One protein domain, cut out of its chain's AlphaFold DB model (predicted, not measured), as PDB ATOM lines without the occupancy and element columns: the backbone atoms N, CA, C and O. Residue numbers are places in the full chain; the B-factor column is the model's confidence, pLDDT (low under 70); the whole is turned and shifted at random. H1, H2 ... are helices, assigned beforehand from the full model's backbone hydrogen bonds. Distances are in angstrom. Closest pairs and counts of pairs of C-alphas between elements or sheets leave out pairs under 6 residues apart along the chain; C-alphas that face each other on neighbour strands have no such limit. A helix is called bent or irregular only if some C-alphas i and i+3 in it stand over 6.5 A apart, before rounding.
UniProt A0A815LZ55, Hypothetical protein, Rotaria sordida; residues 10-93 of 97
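What this domain is: This is residues 10 to 93 of the 97 residues of the protein "Hypothetical protein" of Rotaria sordida (UniProt A0A815LZ55). Reading from the first residue, you meet a thin arm, residues 10 to 26 with H1, sticking out from a loose, open ring of helices. H2 runs on from the arm and makes a V with H3, and from H3 the chain goes round through H4, H5 and H6, back near the first turns of H3. The printed part has 84 residues with six named helices, H1 to H6 in order, and no named strand; its class is all helix. It is only just loose, close to extended, with a radius of gyration of the C-alphas of 17.4 A, and elongated, spanning 51 by 32 by 24 A.

Where its parts are: Find C-alpha 10 at (102.002, 168.496, 128.326); from there H1 runs to residue 20, 15.6 A. H2 is residues 26 to 38, 18.3 A, and H3 is residues 48 to 60, 18.1 A, beginning at C-alpha 48 at (137.131, 178.779, 144.348). H4 follows at 65 to 73, H5 at 76 to 83, and H6 at 85 to 92, ending at C-alpha 92 at (144.507, 183.895, 156.134). H6 is irregular: C-alphas 87 and 90 are 7.4 A apart.

How they stand to each other: H1 touches no helix and is apart from H2. Look at the closest C-alphas of H2 and H3, Ala 38 and Val 51, 6.6 A apart: these helices touch at a steep tilt of 46 degrees, opposite ways. H3 and H4 are apart. H4 and H5 only just touch, with 3 pairs of C-alphas within 8 A, only at the corner by their link; the closest are Leu 72 and Leu 79, 6.7 A. H5 and H6 meet only through their link. H6 is close to H3 but not clearly touching, the closest C-alphas being Leu 50 and Lys 87, 7.7 A. In H1 to H5 every O i to N i+4 pair is within hydrogen-bond range; in H6 1 of 4 is, beside 3 of 5 O i to N i+3 pairs.

The domain as a whole: The C-alphas farthest apart are those of Met 11 and Lys 92, 53.7 A. The printed part has no cut and no long link. Mean pLDDT of the printed part is 83.7; residues 41 to 44 and 87 to 93 are under 70.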
ATOM      1  N   ASN A  10     100.982 169.373 127.732       85.69
ATOM      2  CA  ASN A  10     102.002 168.496 128.326       85.69
ATOM      3  C   ASN A  10     103.135 168.150 127.348       85.69
ATOM      4  O   ASN A  10     104.283 167.990 127.759       85.69
ATOM      5  N   MET A  11     102.837 168.097 126.049       85.81
ATOM      6  CA  MET A  11     103.819 167.765 125.016       85.81
ATOM      7  C   MET A  11     104.882 168.857 124.885       85.81
ATOM      8  O   MET A  11     106.065 168.558 124.739       85.81
ATOM      9  N   LYS A  12     104.489 170.126 125.056       85.06
ATOM     10  CA  LYS A  12     105.427 171.252 125.119       85.06
ATOM     11  C   LYS A  12     106.444 171.089 126.254       85.06
ATOM     12  O   LYS A  12     107.630 171.300 126.027       85.06
ATOM     13  N   LYS A  13     106.004 170.675 127.450       87.50
ATOM     14  CA  LYS A  13     106.896 170.469 128.608       87.50
ATOM     15  C   LYS A  13     107.939 169.386 128.338       87.50
ATOM     16  O   LYS A  13     109.115 169.602 128.609       87.50
ATOM     17  N   ILE A  14     107.517 168.261 127.758       91.56
ATOM     18  CA  ILE A  14     108.410 167.148 127.399       91.56
ATOM     19  C   ILE A  14     109.450 167.605 126.373       91.56
ATOM     20  O   ILE A  14     110.638 167.358 126.542       91.56
ATOM     21  N   ILE A  15     109.015 168.322 125.338       89.94
ATOM     22  CA  ILE A  15     109.905 168.826 124.289       89.94
ATOM     23  C   ILE A  15     110.929 169.813 124.858       89.94
ATOM     24  O   ILE A  15     112.115 169.691 124.565       89.94
ATOM     25  N   CYS A  16     110.501 170.756 125.703       90.06
ATOM     26  CA  CYS A  16     111.418 171.675 126.379       90.06
ATOM     27  C   CYS A  16     112.437 170.935 127.254       90.06
ATOM     28  O   CYS A  16     113.603 171.309 127.258       90.06
ATOM     29  N   TYR A  17     112.019 169.881 127.960       92.56
ATOM     30  CA  TYR A  17     112.925 169.074 128.774       92.56
ATOM     31  C   TYR A  17     113.962 168.342 127.914       92.56
ATOM     32  O   TYR A  17     115.156 168.454 128.175       92.56
ATOM     33  N   ILE A  18     113.532 167.677 126.838       92.56
ATOM     34  CA  ILE A  18     114.442 166.989 125.910       92.56
ATOM     35  C   ILE A  18     115.456 167.974 125.316       92.56
ATOM     36  O   ILE A  18     116.645 167.682 125.299       92.56
ATOM     37  N   PHE A  19     115.015 169.162 124.894       88.88
ATOM     38  CA  PHE A  19     115.911 170.184 124.342       88.88
ATOM     39  C   PHE A  19     116.779 170.904 125.383       88.88
ATOM     40  O   PHE A  19     117.742 171.560 125.001       88.88
ATOM     41  N   SER A  20     116.466 170.796 126.677       90.94
ATOM     42  CA  SER A  20     117.325 171.331 127.742       90.94
ATOM     43  C   SER A  20     118.562 170.468 128.001       90.94
ATOM     44  O   SER A  20     119.524 170.941 128.601       90.94
ATOM     45  N   ILE A  21     118.550 169.214 127.536       90.81
ATOM     46  CA  ILE A  21     119.674 168.293 127.673       90.81
ATOM     47  C   ILE A  21     120.616 168.518 126.484       90.81
ATOM     48  O   ILE A  21     120.226 168.272 125.340       90.81
ATOM     49  N   PRO A  22     121.857 168.977 126.710       87.50
ATOM     50  CA  PRO A  22     122.810 169.143 125.626       87.50
ATOM     51  C   PRO A  22     123.195 167.775 125.051       87.50
ATOM     52  O   PRO A  22     123.516 166.844 125.785       87.50
ATOM     53  N   CYS A  23     123.213 167.657 123.723       91.12
ATOM     54  CA  CYS A  23     123.624 166.419 123.050       91.12
ATOM     55  C   CYS A  23     125.137 166.148 123.137       91.12
ATOM     56  O   CYS A  23     125.588 165.084 122.717       91.12
ATOM     57  N   THR A  24     125.937 167.112 123.606       92.88
ATOM     58  CA  THR A  24     127.401 167.030 123.621       92.88
ATOM     59  C   THR A  24     127.985 167.553 124.930       92.88
ATOM     60  O   THR A  24     127.451 168.467 125.558       92.88
ATOM     61  N   ASN A  25     129.150 167.019 125.297       93.06
ATOM     62  CA  ASN A  25     129.918 167.492 126.451       93.06
ATOM     63  C   ASN A  25     130.706 168.782 126.167       93.06
ATOM     64  O   ASN A  25     131.276 169.356 127.089       93.06
ATOM     65  N   ALA A  26     130.704 169.279 124.925       92.88
ATOM     66  CA  ALA A  26     131.488 170.443 124.512       92.88
ATOM     67  C   ALA A  26     131.182 171.703 125.344       92.88
ATOM     68  O   ALA A  26     132.077 172.500 125.629       92.88
ATOM     69  N   TYR A  27     129.926 171.873 125.777       90.31
ATOM     70  CA  TYR A  27     129.545 172.978 126.658       90.31
ATOM     71  C   TYR A  27     130.251 172.885 128.019       90.31
ATOM     72  O   TYR A  27     130.856 173.852 128.479       90.31
ATOM     73  N   VAL A  28     130.247 171.699 128.629       91.69
ATOM     74  CA  VAL A  28     130.906 171.445 129.917       91.69
ATOM     75  C   VAL A  28     132.430 171.544 129.783       91.69
ATOM     76  O   VAL A  28     133.089 172.149 130.627       91.69
ATOM     77  N   GLU A  29     133.003 171.039 128.691       93.94
ATOM     78  CA  GLU A  29     134.434 171.178 128.392       93.94
ATOM     79  C   GLU A  29     134.857 172.645 128.239       93.94
ATOM     80  O   GLU A  29     135.925 173.038 128.714       93.94
ATOM     81  N   THR A  30     134.001 173.481 127.647       92.31
ATOM     82  CA  THR A  30     134.228 174.931 127.552       92.31
ATOM     83  C   THR A  30     134.271 175.572 128.938       92.31
ATOM     84  O   THR A  30     135.186 176.349 129.227       92.31
ATOM     85  N   ILE A  31     133.349 175.195 129.833       92.19
ATOM     86  CA  ILE A  31     133.357 175.648 131.233       92.19
ATOM     87  C   ILE A  31     134.665 175.241 131.920       92.19
ATOM     88  O   ILE A  31     135.314 176.084 132.538       92.19
ATOM     89  N   PHE A  32     135.105 173.988 131.776       91.44
ATOM     90  CA  PHE A  32     136.357 173.520 132.380       91.44
ATOM     91  C   PHE A  32     137.597 174.196 131.798       91.44
ATOM     92  O   PHE A  32     138.532 174.505 132.538       91.44
ATOM     93  N   SER A  33     137.606 174.483 130.498       91.44
ATOM     94  CA  SER A  33     138.673 175.253 129.859       91.44
ATOM     95  C   SER A  33     138.770 176.665 130.451       91.44
ATOM     96  O   SER A  33     139.853 177.106 130.852       91.44
ATOM     97  N   HIS A  34     137.632 177.350 130.613       89.69
ATOM     98  CA  HIS A  34     137.578 178.658 131.267       89.69
ATOM     99  C   HIS A  34     137.989 178.597 132.739       89.69
ATOM    100  O   HIS A  34     138.777 179.436 133.180       89.69
ATOM    101  N   MET A  35     137.523 177.590 133.479       90.50
ATOM    102  CA  MET A  35     137.889 177.374 134.879       90.50
ATOM    103  C   MET A  35     139.397 177.179 135.031       90.50
ATOM    104  O   MET A  35     140.024 177.847 135.848       90.50
ATOM    105  N   LYS A  36     140.004 176.322 134.199       87.94
ATOM    106  CA  LYS A  36     141.449 176.064 134.205       87.94
ATOM    107  C   LYS A  36     142.259 177.330 133.930       87.94
ATOM    108  O   LYS A  36     143.309 177.531 134.537       87.94
ATOM    109  N   HIS A  37     141.782 178.189 133.030       85.00
ATOM    110  CA  HIS A  37     142.431 179.469 132.758       85.00
ATOM    111  C   HIS A  37     142.308 180.440 133.946       85.00
ATOM    112  O   HIS A  37     143.295 181.076 134.323       85.00
ATOM    113  N   ALA A  38     141.117 180.553 134.543       83.44
ATOM    114  CA  ALA A  38     140.838 181.477 135.643       83.44
ATOM    115  C   ALA A  38     141.515 181.068 136.964       83.44
ATOM    116  O   ALA A  38     142.038 181.926 137.669       83.44
ATOM    117  N   TRP A  39     141.563 179.771 137.273       82.25
ATOM    118  CA  TRP A  39     142.041 179.217 138.547       82.25
ATOM    119  C   TRP A  39     143.514 178.762 138.524       82.25
ATOM    120  O   TRP A  39     143.950 177.964 139.347       82.25
ATOM    121  N   SER A  40     144.312 179.230 137.561       74.88
ATOM    122  CA  SER A  40     145.733 178.863 137.512       74.88
ATOM    123  C   SER A  40     146.559 179.610 138.573       74.88
ATOM    124  O   SER A  40     146.612 180.844 138.581       74.88
ATOM    125  N   ASP A  41     147.286 178.859 139.412       64.88
ATOM    126  CA  ASP A  41     148.120 179.375 140.519       64.88
ATOM    127  C   ASP A  41     149.183 180.400 140.093       64.88
ATOM    128  O   ASP A  41     149.633 181.223 140.898       64.88
ATOM    129  N   TYR A  42     149.584 180.356 138.821       67.44
ATOM    130  CA  TYR A  42     150.587 181.246 138.246       67.44
ATOM    131  C   TYR A  42     150.053 182.660 137.970       67.44
ATOM    132  O   TYR A  42     150.800 183.626 138.110       67.44
ATOM    133  N   ARG A  43     148.776 182.805 137.578       62.88
ATOM    134  CA  ARG A  43     148.198 184.110 137.201       62.88
ATOM    135  C   ARG A  43     147.218 184.659 138.223       62.88
ATOM    136  O   ARG A  43     147.270 185.848 138.513       62.88
ATOM    137  N   ASN A  44     146.331 183.820 138.751       66.38
ATOM    138  CA  ASN A  44     145.216 184.266 139.575       66.38
ATOM    139  C   ASN A  44     145.058 183.329 140.773       66.38
ATOM    140  O   ASN A  44     144.505 182.241 140.675       66.38
ATOM    141  N   ARG A  45     145.509 183.783 141.947       70.69
ATOM    142  CA  ARG A  45     145.276 183.120 143.245       70.69
ATOM    143  C   ARG A  45     143.857 183.402 143.753       70.69
ATOM    144  O   ARG A  45     143.680 183.850 144.886       70.69
ATOM    145  N   MET A  46     142.871 183.260 142.872       76.06
ATOM    146  CA  MET A  46     141.467 183.510 143.187       76.06
ATOM    147  C   MET A  46     140.910 182.362 144.023       76.06
ATOM    148  O   MET A  46     141.317 181.212 143.859       76.06
ATOM    149  N   ASP A  47     139.993 182.683 144.932       78.75
ATOM    150  CA  ASP A  47     139.291 181.651 145.686       78.75
ATOM    151  C   ASP A  47     138.318 180.887 144.782       78.75
ATOM    152  O   ASP A  47     137.838 181.421 143.780       78.75
ATOM    153  N   ILE A  48     138.008 179.645 145.146       83.19
ATOM    154  CA  ILE A  48     137.131 178.779 144.348       83.19
ATOM    155  C   ILE A  48     135.735 179.404 144.221       83.19
ATOM    156  O   ILE A  48     135.161 179.399 143.136       83.19
ATOM    157  N   GLU A  49     135.225 180.015 145.296       84.94
ATOM    158  CA  GLU A  49     133.937 180.724 145.292       84.94
ATOM    159  C   GLU A  49     133.926 181.904 144.308       84.94
ATOM    160  O   GLU A  49     132.932 182.144 143.621       84.94
ATOM    161  N   LEU A  50     135.049 182.620 144.197       84.19
ATOM    162  CA  LEU A  50     135.186 183.734 143.264       84.19
ATOM    163  C   LEU A  50     135.241 183.240 141.814       84.19
ATOM    164  O   LEU A  50     134.598 183.829 140.948       84.19
ATOM    165  N   VAL A  51     135.971 182.150 141.557       87.00
ATOM    166  CA  VAL A  51     136.034 181.508 140.233       87.00
ATOM    167  C   VAL A  51     134.652 181.007 139.805       87.00
ATOM    168  O   VAL A  51     134.257 181.216 138.660       87.00
ATOM    169  N   ASP A  52     133.898 180.386 140.712       89.56
ATOM    170  CA  ASP A  52     132.533 179.919 140.447       89.56
ATOM    171  C   ASP A  52     131.587 181.086 140.114       89.56
ATOM    172  O   ASP A  52     130.870 181.050 139.110       89.56
ATOM    173  N   ALA A  53     131.634 182.167 140.897       88.88
ATOM    174  CA  ALA A  53     130.854 183.371 140.621       88.88
ATOM    175  C   ALA A  53     131.215 184.003 139.263       88.88
ATOM    176  O   ALA A  53     130.322 184.363 138.493       88.88
ATOM    177  N   GLU A  54     132.508 184.102 138.938       87.19
ATOM    178  CA  GLU A  54     132.978 184.630 137.651       87.19
ATOM    179  C   GLU A  54     132.494 183.768 136.478       87.19
ATOM    180  O   GLU A  54     131.975 184.300 135.495       87.19
ATOM    181  N   LEU A  55     132.616 182.440 136.583       90.56
ATOM    182  CA  LEU A  55     132.157 181.509 135.551       90.56
ATOM    183  C   LEU A  55     130.650 181.617 135.331       90.56
ATOM    184  O   LEU A  55     130.213 181.674 134.184       90.56
ATOM    185  N   LYS A  56     129.852 181.711 136.398       90.19
ATOM    186  CA  LYS A  56     128.395 181.889 136.287       90.19
ATOM    187  C   LYS A  56     128.039 183.153 135.522       90.19
ATOM    188  O   LYS A  56     127.196 183.088 134.629       90.19
ATOM    189  N   ILE A  57     128.694 184.271 135.826       87.31
ATOM    190  CA  ILE A  57     128.479 185.528 135.103       87.31
ATOM    191  C   ILE A  57     128.907 185.359 133.646       87.31
ATOM    192  O   ILE A  57     128.133 185.651 132.746       87.31
ATOM    193  N   ARG A  58     130.105 184.833 133.391       86.94
ATOM    194  CA  ARG A  58     130.663 184.720 132.039       86.94
ATOM    195  C   ARG A  58     129.877 183.782 131.123       86.94
ATOM    196  O   ARG A  58     129.761 184.070 129.939       86.94
ATOM    197  N   MET A  59     129.370 182.674 131.655       88.94
ATOM    198  CA  MET A  59     128.678 181.645 130.875       88.94
ATOM    199  C   MET A  59     127.187 181.929 130.672       88.94
ATOM    200  O   MET A  59     126.604 181.372 129.748       88.94
ATOM    201  N   ASN A  60     126.575 182.758 131.527       86.56
ATOM    202  CA  ASN A  60     125.132 183.034 131.498       86.56
ATOM    203  C   ASN A  60     124.786 184.502 131.199       86.56
ATOM    204  O   ASN A  60     123.611 184.861 131.187       86.56
ATOM    205  N   SER A  61     125.781 185.367 130.996       83.69
ATOM    206  CA  SER A  61     125.567 186.761 130.610       83.69
ATOM    207  C   SER A  61     125.718 186.931 129.105       83.69
ATOM    208  O   SER A  61     126.825 186.842 128.581       83.69
ATOM    209  N   ASP A  62     124.638 187.340 128.446       83.44
ATOM    210  CA  ASP A  62     124.675 187.804 127.053       83.44
ATOM    211  C   ASP A  62     125.124 189.271 126.929       83.44
ATOM    212  O   ASP A  62     125.224 189.820 125.829       83.44
ATOM    213  N   TYR A  63     125.395 189.948 128.054       82.12
ATOM    214  CA  TYR A  63     125.831 191.338 128.027       82.12
ATOM    215  C   TYR A  63     127.233 191.475 127.424       82.12
ATOM    216  O   TYR A  63     128.188 190.874 127.927       82.12
ATOM    217  N   PRO A  64     127.411 192.352 126.418       85.31
ATOM    218  CA  PRO A  64     128.733 192.698 125.927       85.31
ATOM    219  C   PRO A  64     129.600 193.279 127.047       85.31
ATOM    220  O   PRO A  64     129.115 194.058 127.874       85.31
ATOM    221  N   CYS A  65     130.909 193.012 127.018       81.62
ATOM    222  CA  CYS A  65     131.856 193.556 128.000       81.62
ATOM    223  C   CYS A  65     131.752 195.083 128.145       81.62
ATOM    224  O   CYS A  65     131.874 195.615 129.246       81.62
ATOM    225  N   ALA A  66     131.477 195.796 127.046       88.25
ATOM    226  CA  ALA A  66     131.285 197.244 127.059       88.25
ATOM    227  C   ALA A  66     130.071 197.677 127.898       88.25
ATOM    228  O   ALA A  66     130.135 198.680 128.608       88.25
ATOM    229  N   TYR A  67     128.974 196.917 127.837       90.06
ATOM    230  CA  TYR A  67     127.790 197.177 128.649       90.06
ATOM    231  C   TYR A  67     128.066 196.870 130.119       90.06
ATOM    232  O   TYR A  67     127.802 197.707 130.977       90.06
ATOM    233  N   MET A  68     128.671 195.715 130.404       84.94
ATOM    234  CA  MET A  68     128.994 195.322 131.775       84.94
ATOM    235  C   MET A  68     129.974 196.298 132.438       84.94
ATOM    236  O   MET A  68     129.799 196.646 133.599       84.94
ATOM    237  N   CYS A  69     130.947 196.824 131.693       86.81
ATOM    238  CA  CYS A  69     131.846 197.868 132.182       86.81
ATOM    239  C   CYS A  69     131.078 199.147 132.556       86.81
ATOM    240  O   CYS A  69     131.238 199.657 133.663       86.81
ATOM    241  N   LYS A  70     130.177 199.627 131.685       92.19
ATOM    242  CA  LYS A  70     129.316 200.784 131.990       92.19
ATOM    243  C   LYS A  70     128.417 200.537 133.205       92.19
ATOM    244  O   LYS A  70     128.245 201.439 134.016       92.19
ATOM    245  N   TYR A  71     127.869 199.331 133.332       88.88
ATOM    246  CA  TYR A  71     127.059 198.930 134.479       88.88
ATOM    247  C   TYR A  71     127.870 198.926 135.781       88.88
ATOM    248  O   TYR A  71     127.435 199.488 136.776       88.88
ATOM    249  N   LEU A  72     129.080 198.364 135.780       86.94
ATOM    250  CA  LEU A  72     129.948 198.393 136.959       86.94
ATOM    251  C   LEU A  72     130.330 199.828 137.337       86.94
ATOM    252  O   LEU A  72     130.347 200.160 138.518       86.94
ATOM    253  N   LEU A  73     130.566 200.697 136.349       90.44
ATOM    254  CA  LEU A  73     130.854 202.112 136.584       90.44
ATOM    255  C   LEU A  73     129.692 202.880 137.229       90.44
ATOM    256  O   LEU A  73     129.941 203.860 137.928       90.44
ATOM    257  N   SER A  74     128.442 202.446 137.036       93.06
ATOM    258  CA  SER A  74     127.277 203.071 137.675       93.06
ATOM    259  C   SER A  74     127.021 202.589 139.107       93.06
ATOM    260  O   SER A  74     126.164 203.153 139.784       93.06
ATOM    261  N   GLN A  75     127.761 201.580 139.587       92.19
ATOM    262  CA  GLN A  75     127.580 200.957 140.900       92.19
ATOM    263  C   GLN A  75     128.793 201.225 141.815       92.19
ATOM    264  O   GLN A  75     129.705 200.391 141.905       92.19
ATOM    265  N   PRO A  76     128.834 202.369 142.527       91.06
ATOM    266  CA  PRO A  76     129.990 202.768 143.337       91.06
ATOM    267  C   PRO A  76     130.294 201.790 144.482       91.06
ATOM    268  O   PRO A  76     131.460 201.571 144.816       91.06
ATOM    269  N   ASP A  77     129.271 201.143 145.040       89.62
ATOM    270  CA  ASP A  77     129.429 200.172 146.128       89.62
ATOM    271  C   ASP A  77     130.188 198.922 145.669       89.62
ATOM    272  O   ASP A  77     131.070 198.413 146.365       89.62
ATOM    273  N   ILE A  78     129.873 198.444 144.461       85.62
ATOM    274  CA  ILE A  78     130.529 197.287 143.849       85.62
ATOM    275  C   ILE A  78     131.967 197.651 143.481       85.62
ATOM    276  O   ILE A  78     132.886 196.889 143.781       85.62
ATOM    277  N   LEU A  79     132.189 198.831 142.895       87.00
ATOM    278  CA  LEU A  79     133.534 199.313 142.567       87.00
ATOM    279  C   LEU A  79     134.438 199.395 143.795       87.00
ATOM    280  O   LEU A  79     135.597 198.974 143.736       87.00
ATOM    281  N   ASN A  80     133.910 199.891 144.915       88.31
ATOM    282  CA  ASN A  80     134.655 199.945 146.166       88.31
ATOM    283  C   ASN A  80     135.081 198.545 146.621       88.31
ATOM    284  O   ASN A  80     136.258 198.349 146.915       88.31
ATOM    285  N   LYS A  81     134.179 197.558 146.579       82.38
ATOM    286  CA  LYS A  81     134.494 196.155 146.912       82.38
ATOM    287  C   LYS A  81     135.476 195.499 145.937       82.38
ATOM    288  O   LYS A  81     136.320 194.711 146.344       82.38
ATOM    289  N   ILE A  82     135.407 195.820 144.644       81.25
ATOM    290  CA  ILE A  82     136.365 195.312 143.645       81.25
ATOM    291  C   ILE A  82     137.773 195.854 143.916       81.25
ATOM    292  O   ILE A  82     138.762 195.140 143.698       81.25
ATOM    293  N   ARG A  83     137.864 197.117 144.353       82.19
ATOM    294  CA  ARG A  83     139.122 197.808 144.652       82.19
ATOM    295  C   ARG A  83     139.767 197.311 145.943       82.19
ATOM    296  O   ARG A  83     140.993 197.335 146.043       82.19
ATOM    297  N   THR A  84     138.982 196.884 146.929       82.69
ATOM    298  CA  THR A  84     139.533 196.334 148.168       82.69
ATOM    299  C   THR A  84     140.172 194.966 147.919       82.69
ATOM    300  O   THR A  84     139.799 194.200 147.031       82.69
ATOM    301  N   ASN A  85     141.163 194.631 148.744       74.94
ATOM    302  CA  ASN A  85     141.797 193.314 148.715       74.94
ATOM    303  C   ASN A  85     140.950 192.231 149.403       74.94
ATOM    304  O   ASN A  85     141.436 191.116 149.557       74.94
ATOM    305  N   GLU A  86     139.713 192.531 149.820       73.06
ATOM    306  CA  GLU A  86     138.810 191.594 150.509       73.06
ATOM    307  C   GLU A  86     138.654 190.283 149.732       73.06
ATOM    308  O   GLU A  86     138.730 189.210 150.328       73.06
ATOM    309  N   LYS A  87     138.613 190.367 148.397       68.69
ATOM    310  CA  LYS A  87     138.587 189.220 147.475       68.69
ATOM    311  C   LYS A  87     139.777 188.250 147.584       68.69
ATOM    312  O   LYS A  87     139.715 187.160 147.028       68.69
ATOM    313  N   TYR A  88     140.855 188.624 148.279       69.06
ATOM    314  CA  TYR A  88     142.054 187.800 148.493       69.06
ATOM    315  C   TYR A  88     142.329 187.471 149.972       69.06
ATOM    316  O   TYR A  88     143.257 186.715 150.269       69.06
ATOM    317  N   GLN A  89     141.565 188.020 150.924       64.31
ATOM    318  CA  GLN A  89     141.879 187.904 152.360       64.31
ATOM    319  C   GLN A  89     141.595 186.508 152.947       64.31
ATOM    320  O   GLN A  89     142.096 186.179 154.024       64.31
ATOM    321  N   GLN A  90     140.848 185.644 152.255       58.66
ATOM    322  CA  GLN A  90     140.400 184.355 152.803       58.66
ATOM    323  C   GLN A  90     141.538 183.339 153.001       58.66
ATOM    324  O   GLN A  90     141.436 182.447 153.845       58.66
ATOM    325  N   LYS A  91     142.682 183.513 152.315       51.56
ATOM    326  CA  LYS A  91     143.874 182.667 152.506       51.56
ATOM    327  C   LYS A  91     144.451 182.753 153.931       51.56
ATOM    328  O   LYS A  91     145.141 181.831 154.347       51.56
ATOM    329  N   LYS A  92     144.129 183.798 154.710       50.56
ATOM    330  CA  LYS A  92     144.507 183.895 156.134       50.56
ATOM    331  C   LYS A  92     143.709 182.972 157.061       50.56
ATOM    332  O   LYS A  92     144.213 182.662 158.129       50.56
ATOM    333  N   ARG A  93     142.500 182.531 156.685       49.31
ATOM    334  CA  ARG A  93     141.649 181.693 157.555       49.31
ATOM    335  C   ARG A  93     142.004 180.203 157.506       49.31
ATOM    336  O   ARG A  93     141.923 179.549 158.530       49.31
TER     337      ARG A  93